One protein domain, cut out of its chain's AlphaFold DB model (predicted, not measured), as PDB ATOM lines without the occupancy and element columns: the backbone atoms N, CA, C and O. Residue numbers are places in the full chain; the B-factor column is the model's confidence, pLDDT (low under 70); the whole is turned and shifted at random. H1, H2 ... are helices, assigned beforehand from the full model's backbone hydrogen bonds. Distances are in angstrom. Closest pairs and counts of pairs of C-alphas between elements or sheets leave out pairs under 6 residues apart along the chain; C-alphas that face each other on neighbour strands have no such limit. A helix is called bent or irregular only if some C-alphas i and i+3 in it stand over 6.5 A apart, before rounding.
ATOM      1  N   ALA A  74     -20.807 -58.385 -20.127       92.44
ATOM      2  CA  ALA A  74     -20.270 -59.740 -20.000       92.44
ATOM      3  C   ALA A  74     -20.379 -60.258 -18.555       92.44
ATOM      4  O   ALA A  74     -20.793 -61.395 -18.329       92.44
ATOM      5  N   GLU A  75     -20.075 -59.405 -17.572       90.38
ATOM      6  CA  GLU A  75     -20.266 -59.730 -16.157       90.38
ATOM      7  C   GLU A  75     -21.752 -59.910 -15.834       90.38
ATOM      8  O   GLU A  75     -22.109 -60.899 -15.198       90.38
ATOM      9  N   LEU A  76     -22.628 -59.028 -16.331       90.88
ATOM     10  CA  LEU A  76     -24.083 -59.166 -16.193       90.88
ATOM     11  C   LEU A  76     -24.605 -60.471 -16.796       90.88
ATOM     12  O   LEU A  76     -25.436 -61.121 -16.171       90.88
ATOM     13  N   LEU A  77     -24.106 -60.879 -17.964       93.12
ATOM     14  CA  LEU A  77     -24.492 -62.133 -18.606       93.12
ATOM     15  C   LEU A  77     -24.054 -63.338 -17.770       93.12
ATOM     16  O   LEU A  77     -24.844 -64.251 -17.543       93.12
ATOM     17  N   SER A  78     -22.813 -63.327 -17.273       91.75
ATOM     18  CA  SER A  78     -22.292 -64.399 -16.413       91.75
ATOM     19  C   SER A  78     -23.008 -64.464 -15.058       91.75
ATOM     20  O   SER A  78     -23.205 -65.541 -14.494       91.75
ATOM     21  N   ALA A  79     -23.431 -63.310 -14.538       87.88
ATOM     22  CA  ALA A  79     -24.107 -63.211 -13.264       87.88
ATOM     23  C   ALA A  79     -25.595 -63.563 -13.401       87.88
ATOM     24  O   ALA A  79     -26.070 -64.488 -12.749       87.88
ATOM     25  N   SER A  80     -26.345 -62.832 -14.215       88.31
ATOM     26  CA  SER A  80     -27.809 -62.869 -14.254       88.31
ATOM     27  C   SER A  80     -28.386 -63.643 -15.442       88.31
ATOM     28  O   SER A  80     -29.607 -63.753 -15.553       88.31
ATOM     29  N   GLY A  81     -27.543 -64.161 -16.338       93.00
ATOM     30  CA  GLY A  81     -27.986 -64.807 -17.569       93.00
ATOM     31  C   GLY A  81     -28.514 -63.818 -18.612       93.00
ATOM     32  O   GLY A  81     -28.419 -62.598 -18.468       93.00
ATOM     33  N   LEU A  82     -29.067 -64.364 -19.697       94.50
ATOM     34  CA  LEU A  82     -29.533 -63.579 -20.844       94.50
ATOM     35  C   LEU A  82     -30.731 -62.682 -20.498       94.50
ATOM     36  O   LEU A  82     -30.772 -61.536 -20.939       94.50
ATOM     37  N   ASP A  83     -31.672 -63.181 -19.694       95.19
ATOM     38  CA  ASP A  83     -32.885 -62.441 -19.322       95.19
ATOM     39  C   ASP A  83     -32.553 -61.144 -18.566       95.19
ATOM     40  O   ASP A  83     -33.014 -60.065 -18.935       95.19
ATOM     41  N   GLY A  84     -31.626 -61.209 -17.602       92.56
ATOM     42  CA  GLY A  84     -31.160 -60.023 -16.879       92.56
ATOM     43  C   GLY A  84     -30.499 -58.977 -17.785       92.56
ATOM     44  O   GLY A  84     -30.713 -57.776 -17.608       92.56
ATOM     45  N   VAL A  85     -29.739 -59.411 -18.796       95.12
ATOM     46  CA  VAL A  85     -29.127 -58.501 -19.780       95.12
ATOM     47  C   VAL A  85     -30.191 -57.832 -20.647       95.12
ATOM     48  O   VAL A  85     -30.140 -56.618 -20.855       95.12
ATOM     49  N   VAL A  86     -31.169 -58.596 -21.141       95.94
ATOM     50  CA  VAL A  86     -32.271 -58.054 -21.951       95.94
ATOM     51  C   VAL A  86     -33.099 -57.063 -21.133       95.94
ATOM     52  O   VAL A  86     -33.365 -55.961 -21.613       95.94
ATOM     53  N   PHE A  87     -33.422 -57.394 -19.882       94.88
ATOM     54  CA  PHE A  87     -34.123 -56.499 -18.966       94.88
ATOM     55  C   PHE A  87     -33.374 -55.173 -18.781       94.88
ATOM     56  O   PHE A  87     -33.950 -54.103 -18.984       94.88
ATOM     57  N   MET A  88     -32.065 -55.211 -18.509       94.19
ATOM     58  CA  MET A  88     -31.246 -53.996 -18.395       94.19
ATOM     59  C   MET A  88     -31.206 -53.179 -19.692       94.19
ATOM     60  O   MET A  88     -31.254 -51.945 -19.653       94.19
ATOM     61  N   ARG A  89     -31.174 -53.839 -20.855       94.50
ATOM     62  CA  ARG A  89     -31.223 -53.157 -22.156       94.50
ATOM     63  C   ARG A  89     -32.528 -52.398 -22.370       94.50
ATOM     64  O   ARG A  89     -32.476 -51.319 -22.955       94.50
ATOM     65  N   ILE A  90     -33.661 -52.891 -21.867       96.31
ATOM     66  CA  ILE A  90     -34.948 -52.176 -21.942       96.31
ATOM     67  C   ILE A  90     -34.872 -50.843 -21.186       96.31
ATOM     68  O   ILE A  90     -35.297 -49.816 -21.722       96.31
ATOM     69  N   PHE A  91     -34.277 -50.812 -19.988       95.00
ATOM     70  CA  PHE A  91     -34.098 -49.560 -19.237       95.00
ATOM     71  C   PHE A  91     -33.160 -48.589 -19.948       95.00
ATOM     72  O   PHE A  91     -33.488 -47.411 -20.078       95.00
ATOM     73  N   ILE A  92     -32.019 -49.072 -20.448       94.31
ATOM     74  CA  ILE A  92     -31.054 -48.234 -21.174       94.31
ATOM     75  C   ILE A  92     -31.687 -47.670 -22.450       94.31
ATOM     76  O   ILE A  92     -31.536 -46.486 -22.747       94.31
ATOM     77  N   PHE A  93     -32.411 -48.500 -23.200       96.62
ATOM     78  CA  PHE A  93     -33.124 -48.079 -24.399       96.62
ATOM     79  C   PHE A  93     -34.178 -47.017 -24.075       96.62
ATOM     80  O   PHE A  93     -34.180 -45.952 -24.692       96.62
ATOM     81  N   SER A  94     -35.005 -47.258 -23.056       97.19
ATOM     82  CA  SER A  94     -36.021 -46.301 -22.608       97.19
ATOM     83  C   SER A  94     -35.384 -44.972 -22.201       97.19
ATOM     84  O   SER A  94     -35.811 -43.920 -22.666       97.19
ATOM     85  N   ALA A  95     -34.305 -45.006 -21.413       96.31
ATOM     86  CA  ALA A  95     -33.577 -43.808 -21.004       96.31
ATOM     87  C   ALA A  95     -33.027 -43.018 -22.203       96.31
ATOM     88  O   ALA A  95     -33.088 -41.792 -22.197       96.31
ATOM     89  N   ARG A  96     -32.541 -43.691 -23.257       96.56
ATOM     90  CA  ARG A  96     -32.078 -43.033 -24.493       96.56
ATOM     91  C   ARG A  96     -33.217 -42.352 -25.252       96.56
ATOM     92  O   ARG A  96     -33.052 -41.213 -25.683       96.56
ATOM     93  N   VAL A  97     -34.361 -43.022 -25.394       97.44
ATOM     94  CA  VAL A  97     -35.547 -42.451 -26.057       97.44
ATOM     95  C   VAL A  97     -36.063 -41.240 -25.281       97.44
ATOM     96  O   VAL A  97     -36.269 -40.174 -25.860       97.44
ATOM     97  N   PHE A  98     -36.199 -41.364 -23.957       97.19
ATOM     98  CA  PHE A  98     -36.626 -40.252 -23.112       97.19
ATOM     99  C   PHE A  98     -35.610 -39.113 -23.084       97.19
ATOM    100  O   PHE A  98     -36.026 -37.963 -23.069       97.19
ATOM    101  N   ALA A  99     -34.303 -39.381 -23.136       97.06
ATOM    102  CA  ALA A  99     -33.298 -38.323 -23.220       97.06
ATOM    103  C   ALA A  99     -33.493 -37.459 -24.476       97.06
ATOM    104  O   ALA A  99     -33.484 -36.233 -24.381       97.06
ATOM    105  N   PHE A 100     -33.747 -38.081 -25.632       97.00
ATOM    106  CA  PHE A 100     -34.078 -37.344 -26.853       97.00
ATOM    107  C   PHE A 100     -35.383 -36.548 -26.703       97.00
ATOM    108  O   PHE A 100     -35.424 -35.359 -27.020       97.00
ATOM    109  N   ALA A 101     -36.429 -37.173 -26.157       96.75
ATOM    110  CA  ALA A 101     -37.708 -36.510 -25.921       96.75
ATOM    111  C   ALA A 101     -37.589 -35.322 -24.949       96.75
ATOM    112  O   ALA A 101     -38.223 -34.297 -25.169       96.75
ATOM    113  N   VAL A 102     -36.752 -35.422 -23.911       96.50
ATOM    114  CA  VAL A 102     -36.473 -34.332 -22.963       96.50
ATOM    115  C   VAL A 102     -35.762 -33.182 -23.665       96.50
ATOM    116  O   VAL A 102     -36.143 -32.036 -23.457       96.50
ATOM    117  N   VAL A 103     -34.779 -33.456 -24.527       96.75
ATOM    118  CA  VAL A 103     -34.105 -32.407 -25.309       96.75
ATOM    119  C   VAL A 103     -35.113 -31.678 -26.201       96.75
ATOM    120  O   VAL A 103     -35.211 -30.455 -26.141       96.75
ATOM    121  N   VAL A 104     -35.919 -32.406 -26.976       96.19
ATOM    122  CA  VAL A 104     -36.966 -31.800 -27.818       96.19
ATOM    123  C   VAL A 104     -37.990 -31.039 -26.967       96.19
ATOM    124  O   VAL A 104     -38.343 -29.904 -27.278       96.19
ATOM    125  N   GLY A 105     -38.433 -31.623 -25.858       94.56
ATOM    126  CA  GLY A 105     -39.401 -31.013 -24.954       94.56
ATOM    127  C   GLY A 105     -38.901 -29.706 -24.344       94.56
ATOM    128  O   GLY A 105     -39.618 -28.711 -24.369       94.56
ATOM    129  N   VAL A 106     -37.665 -29.680 -23.846       94.25
ATOM    130  CA  VAL A 106     -37.082 -28.517 -23.161       94.25
ATOM    131  C   VAL A 106     -36.668 -27.420 -24.139       94.25
ATOM    132  O   VAL A 106     -36.869 -26.249 -23.837       94.25
ATOM    133  N   PHE A 107     -36.095 -27.767 -25.294       94.88
ATOM    134  CA  PHE A 107     -35.544 -26.770 -26.220       94.88
ATOM    135  C   PHE A 107     -36.504 -26.339 -27.331       94.88
ATOM    136  O   PHE A 107     -36.293 -25.281 -27.917       94.88
ATOM    137  N   ILE A 108     -37.540 -27.125 -27.632       92.19
ATOM    138  CA  ILE A 108     -38.492 -26.825 -28.712       92.19
ATOM    139  C   ILE A 108     -39.882 -26.580 -28.134       92.19
ATOM    140  O   ILE A 108     -40.408 -25.478 -28.261       92.19
ATOM    141  N   LEU A 109     -40.473 -27.570 -27.459       90.50
ATOM    142  CA  LEU A 109     -41.874 -27.476 -27.030       90.50
ATOM    143  C   LEU A 109     -42.087 -26.435 -25.925       90.50
ATOM    144  O   LEU A 109     -43.021 -25.641 -26.000       90.50
ATOM    145  N   LEU A 110     -41.213 -26.407 -24.918       89.62
ATOM    146  CA  LEU A 110     -41.357 -25.524 -23.763       89.62
ATOM    147  C   LEU A 110     -41.266 -24.032 -24.152       89.62
ATOM    148  O   LEU A 110     -42.160 -23.283 -23.753       89.62
ATOM    149  N   PRO A 111     -40.292 -23.578 -24.974       89.19
ATOM    150  CA  PRO A 111     -40.263 -22.199 -25.458       89.19
ATOM    151  C   PRO A 111     -41.457 -21.850 -26.349       89.19
ATOM    152  O   PRO A 111     -42.032 -20.779 -26.184       89.19
ATOM    153  N   ILE A 112     -41.852 -22.743 -27.267       87.75
ATOM    154  CA  ILE A 112     -42.976 -22.494 -28.186       87.75
ATOM    155  C   ILE A 112     -44.271 -22.273 -27.404       87.75
ATOM    156  O   ILE A 112     -44.959 -21.280 -27.640       87.75
ATOM    157  N   ASN A 113     -44.570 -23.153 -26.447       88.44
ATOM    158  CA  ASN A 113     -45.781 -23.051 -25.637       88.44
ATOM    159  C   ASN A 113     -45.763 -21.799 -24.747       88.44
ATOM    160  O   ASN A 113     -46.779 -21.123 -24.621       88.44
ATOM    161  N   TYR A 114     -44.603 -21.440 -24.188       84.69
ATOM    162  CA  TYR A 114     -44.469 -20.252 -23.340       84.69
ATOM    163  C   TYR A 114     -44.705 -18.932 -24.092       84.69
ATOM    164  O   TYR A 114     -45.187 -17.968 -23.505       84.69
ATOM    165  N   MET A 115     -44.386 -18.868 -25.391       83.44
ATOM    166  CA  MET A 115     -44.589 -17.657 -26.200       83.44
ATOM    167  C   MET A 115     -46.052 -17.384 -26.577       83.44
ATOM    168  O   MET A 115     -46.340 -16.308 -27.113       83.44
ATOM    169  N   GLY A 116     -46.957 -18.335 -26.342       77.75
ATOM    170  CA  GLY A 116     -48.384 -18.152 -26.581       77.75
ATOM    171  C   GLY A 116     -49.017 -17.143 -25.615       77.75
ATOM    172  O   GLY A 116     -48.470 -16.857 -24.545       77.75
ATOM    173  N   LYS A 117     -50.138 -16.536 -26.024       74.31
ATOM    174  CA  LYS A 117     -50.806 -15.455 -25.278       74.31
ATOM    175  C   LYS A 117     -52.251 -15.794 -24.910       74.31
ATOM    176  O   LYS A 117     -52.965 -14.921 -24.418       74.31
ATOM    177  N   GLN A 118     -52.665 -17.044 -25.119       73.38
ATOM    178  CA  GLN A 118     -54.028 -17.509 -24.878       73.38
ATOM    179  C   GLN A 118     -54.434 -17.403 -23.398       73.38
ATOM    180  O   GLN A 118     -55.579 -17.063 -23.097       73.38
ATOM    181  N   LEU A 119     -53.507 -17.621 -22.454       71.19
ATOM    182  CA  LEU A 119     -53.764 -17.336 -21.040       71.19
ATOM    183  C   LEU A 119     -53.634 -15.827 -20.761       71.19
ATOM    184  O   LEU A 119     -52.553 -15.320 -20.461       71.19
ATOM    185  N   SER A 120     -54.748 -15.095 -20.785       59.66
ATOM    186  CA  SER A 120     -54.805 -13.723 -20.267       59.66
ATOM    187  C   SER A 120     -54.491 -13.705 -18.760       59.66
ATOM    188  O   SER A 120     -55.183 -14.344 -17.961       59.66
ATOM    189  N   LEU A 121     -53.430 -12.990 -18.375       59.25
ATOM    190  CA  LEU A 121     -52.904 -12.907 -17.007       59.25
ATOM    191  C   LEU A 121     -53.845 -12.135 -16.064       59.25
ATOM    192  O   LEU A 121     -53.616 -10.962 -15.771       59.25
ATOM    193  N   ASP A 122     -54.858 -12.806 -15.519       56.84
ATOM    194  CA  ASP A 122     -55.484 -12.348 -14.277       56.84
ATOM    195  C   ASP A 122     -54.502 -12.570 -13.119       56.84
ATOM    196  O   ASP A 122     -54.199 -13.701 -12.727       56.84
ATOM    197  N   ILE A 123     -53.990 -11.465 -12.574       57.31
ATOM    198  CA  ILE A 123     -52.947 -11.405 -11.531       57.31
ATOM    199  C   ILE A 123     -53.346 -12.198 -10.266       57.31
ATOM    200  O   ILE A 123     -52.486 -12.656  -9.516       57.31
ATOM    201  N   PHE A 124     -54.642 -12.433 -10.049       57.72
ATOM    202  CA  PHE A 124     -55.167 -13.170  -8.897       57.72
ATOM    203  C   PHE A 124     -54.993 -14.703  -8.976       57.72
ATOM    204  O   PHE A 124     -55.035 -15.356  -7.937       57.72
ATOM    205  N   ASP A 125     -54.721 -15.279 -10.155       59.34
ATOM    206  CA  ASP A 125     -54.605 -16.740 -10.372       59.34
ATOM    207  C   ASP A 125     -53.170 -17.230 -10.667       59.34
ATOM    208  O   ASP A 125     -52.939 -18.405 -10.979       59.34
ATOM    209  N   LEU A 126     -52.181 -16.339 -10.557       58.09
ATOM    210  CA  LEU A 126     -50.770 -16.587 -10.884       58.09
ATOM    211  C   LEU A 126     -50.168 -17.900 -10.328       58.09
ATOM    212  O   LEU A 126     -49.495 -18.596 -11.096       58.09
ATOM    213  N   PRO A 127     -50.383 -18.310  -9.058       58.28
ATOM    214  CA  PRO A 127     -49.792 -19.555  -8.559       58.28
ATOM    215  C   PRO A 127     -50.368 -20.817  -9.226       58.28
ATOM    216  O   PRO A 127     -49.640 -21.798  -9.403       58.28
ATOM    217  N   ASN A 128     -51.636 -20.788  -9.651       58.47
ATOM    218  CA  ASN A 128     -52.312 -21.928 -10.279       58.47
ATOM    219  C   ASN A 128     -52.043 -22.028 -11.790       58.47
ATOM    220  O   ASN A 128     -51.992 -23.139 -12.318       58.47
ATOM    221  N   LYS A 129     -51.808 -20.892 -12.464       63.19
ATOM    222  CA  LYS A 129     -51.590 -20.801 -13.924       63.19
ATOM    223  C   LYS A 129     -50.129 -20.978 -14.374       63.19
ATOM    224  O   LYS A 129     -49.863 -21.088 -15.567       63.19
ATOM    225  N   SER A 130     -49.175 -21.053 -13.443       71.69
ATOM    226  CA  SER A 130     -47.733 -21.118 -13.753       71.69
ATOM    227  C   SER A 130     -47.332 -22.287 -14.669       71.69
ATOM    228  O   SER A 130     -46.626 -22.076 -15.651       71.69
ATOM    229  N   LEU A 131     -47.811 -23.508 -14.406       77.44
ATOM    230  CA  LEU A 131     -47.497 -24.674 -15.243       77.44
ATOM    231  C   LEU A 131     -48.274 -24.710 -16.565       77.44
ATOM    232  O   LEU A 131     -47.783 -25.278 -17.534       77.44
ATOM    233  N   GLU A 132     -49.457 -24.098 -16.619       80.94
ATOM    234  CA  GLU A 132     -50.305 -24.088 -17.823       80.94
ATOM    235  C   GLU A 132     -49.737 -23.188 -18.924       80.94
ATOM    236  O   GLU A 132     -49.982 -23.426 -20.100       80.94
ATOM    237  N   SER A 133     -48.878 -22.230 -18.564       80.38
ATOM    238  CA  SER A 133     -48.120 -21.439 -19.542       80.38
ATOM    239  C   SER A 133     -47.165 -22.271 -20.414       80.38
ATOM    240  O   SER A 133     -46.823 -21.856 -21.516       80.38
ATOM    241  N   PHE A 134     -46.744 -23.456 -19.956       83.75
ATOM    242  CA  PHE A 134     -45.818 -24.327 -20.691       83.75
ATOM    243  C   PHE A 134     -46.522 -25.450 -21.466       83.75
ATOM    244  O   PHE A 134     -45.857 -26.281 -22.092       83.75
ATOM    245  N   THR A 135     -47.854 -25.512 -21.427       85.56
ATOM    246  CA  THR A 135     -48.641 -26.546 -22.113       85.56
ATOM    247  C   THR A 135     -49.307 -25.997 -23.373       85.56
ATOM    248  O   THR A 135     -49.311 -24.795 -23.629       85.56
ATOM    249  N   ILE A 136     -49.912 -26.894 -24.159       84.94
ATOM    250  CA  ILE A 136     -50.673 -26.522 -25.360       84.94
ATOM    251  C   ILE A 136     -51.845 -25.576 -25.055       84.94
ATOM    252  O   ILE A 136     -52.290 -24.850 -25.930       84.94
ATOM    253  N   SER A 137     -52.304 -25.530 -23.801       82.38
ATOM    254  CA  SER A 137     -53.348 -24.615 -23.339       82.38
ATOM    255  C   SER A 137     -52.986 -23.136 -23.512       82.38
ATOM    256  O   SER A 137     -53.891 -22.308 -23.551       82.38
ATOM    257  N   ASN A 138     -51.693 -22.798 -23.605       83.94
ATOM    258  CA  ASN A 138     -51.238 -21.425 -23.817       83.94
ATOM    259  C   ASN A 138     -51.063 -21.053 -25.302       83.94
ATOM    260  O   ASN A 138     -50.801 -19.893 -25.607       83.94
ATOM    261  N   VAL A 139     -51.195 -22.008 -26.229       84.06
ATOM    262  CA  VAL A 139     -51.071 -21.767 -27.674       84.06
ATOM    263  C   VAL A 139     -52.345 -21.100 -28.205       84.06
ATOM    264  O   VAL A 139     -53.440 -21.501 -27.831       84.06
ATOM    265  N   ASP A 140     -52.193 -20.089 -29.069       81.12
ATOM    266  CA  ASP A 140     -53.315 -19.301 -29.596       81.12
ATOM    267  C   ASP A 140     -54.219 -20.134 -30.537       81.12
ATOM    268  O   ASP A 140     -53.729 -20.839 -31.432       81.12
ATOM    269  N   ASP A 141     -55.538 -20.009 -30.381       78.62
ATOM    270  CA  ASP A 141     -56.543 -20.668 -31.219       78.62
ATOM    271  C   ASP A 141     -56.412 -20.235 -32.691       78.62
ATOM    272  O   ASP A 141     -56.369 -19.049 -33.025       78.62
ATOM    273  N   GLY A 142     -56.352 -21.211 -33.601       76.31
ATOM    274  CA  GLY A 142     -56.149 -20.966 -35.036       76.31
ATOM    275  C   GLY A 142     -54.699 -20.662 -35.431       76.31
ATOM    276  O   GLY A 142     -54.448 -20.244 -36.563       76.31
ATOM    277  N   SER A 143     -53.735 -20.866 -34.527       71.62
ATOM    278  CA  SER A 143     -52.315 -20.763 -34.860       71.62
ATOM    279  C   SER A 143     -51.869 -21.858 -35.840       71.62
ATOM    280  O   SER A 143     -52.368 -22.979 -35.844       71.62
ATOM    281  N   ASN A 144     -50.907 -21.520 -36.704       73.31
ATOM    282  CA  ASN A 144     -50.302 -22.449 -37.669       73.31
ATOM    283  C   ASN A 144     -49.111 -23.208 -37.044       73.31
ATOM    284  O   ASN A 144     -48.066 -23.358 -37.680       73.31
ATOM    285  N   ARG A 145     -49.217 -23.540 -35.752       63.03
ATOM    286  CA  ARG A 145     -48.155 -24.119 -34.920       63.03
ATOM    287  C   ARG A 145     -48.605 -25.431 -34.304       63.03
ATOM    288  O   ARG A 145     -49.789 -25.516 -33.925       63.03
TER     289      ARG A 145
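AT A GLANCE: This is residues 74 to 145 of the 145 residues of the protein "CSC1-like protein HYP1" of Nicotiana tabacum (UniProt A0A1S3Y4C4). One long helix, H1, makes most of the length, with a sharp kink near residue 81 that turns its first residues aside. At its other end the chain swings out through the short H2, comes back near the end of H1 around Phe 134, and runs on to a tail that ends on the other side of H1's end from H2. The printed part has 72 residues with two named helices, H1 then H2, and no named strand; the class is all helix. It is extended, with a radius of gyration of the C-alphas of 20.6 A and spans of 61 by 29 by 16 A.

IN THESE COORDINATES: H1, residues 74 to 114, runs from C-alpha 74 at (-20.270, -59.740, -20.000) to C-alpha 114 at (-44.469, -20.252, -23.340), 46.4 A. It is irregular: C-alphas 79 and 82 are 9.3 A apart. H2, residues 123 to 129, spans 9.8 A and ends with C-alpha 129 at (-51.590, -20.801, -13.924). It too is irregular: C-alphas 124 and 127 are 8.4 A apart. Residues 130 to 145 hold no named element.

HOW THE PARTS SIT: H1 and H2 are apart, with no C-alpha of the one within 8 A of the other. A short link of 8 residues joins them. Residues 78 to 83 and 89 to 105 of H1 stand free, and so do residues 122 to 128, of which 123 to 128 belong to H2. In H1, 32 of 37 O i to N i+4 pairs are within hydrogen-bond range; in H2, 1 of 3, beside 1 of 4 O i to N i+3 pairs.

THE WHOLE: The C-alphas of Ser 78 and Asp 122, the two farthest apart, are 61.8 A apart. The printed part has no cut and ends at Arg 145, the chain's last residue. The mean pLDDT of the printed part is 84.2; residues 120 to 129 and residue 145 are under 70.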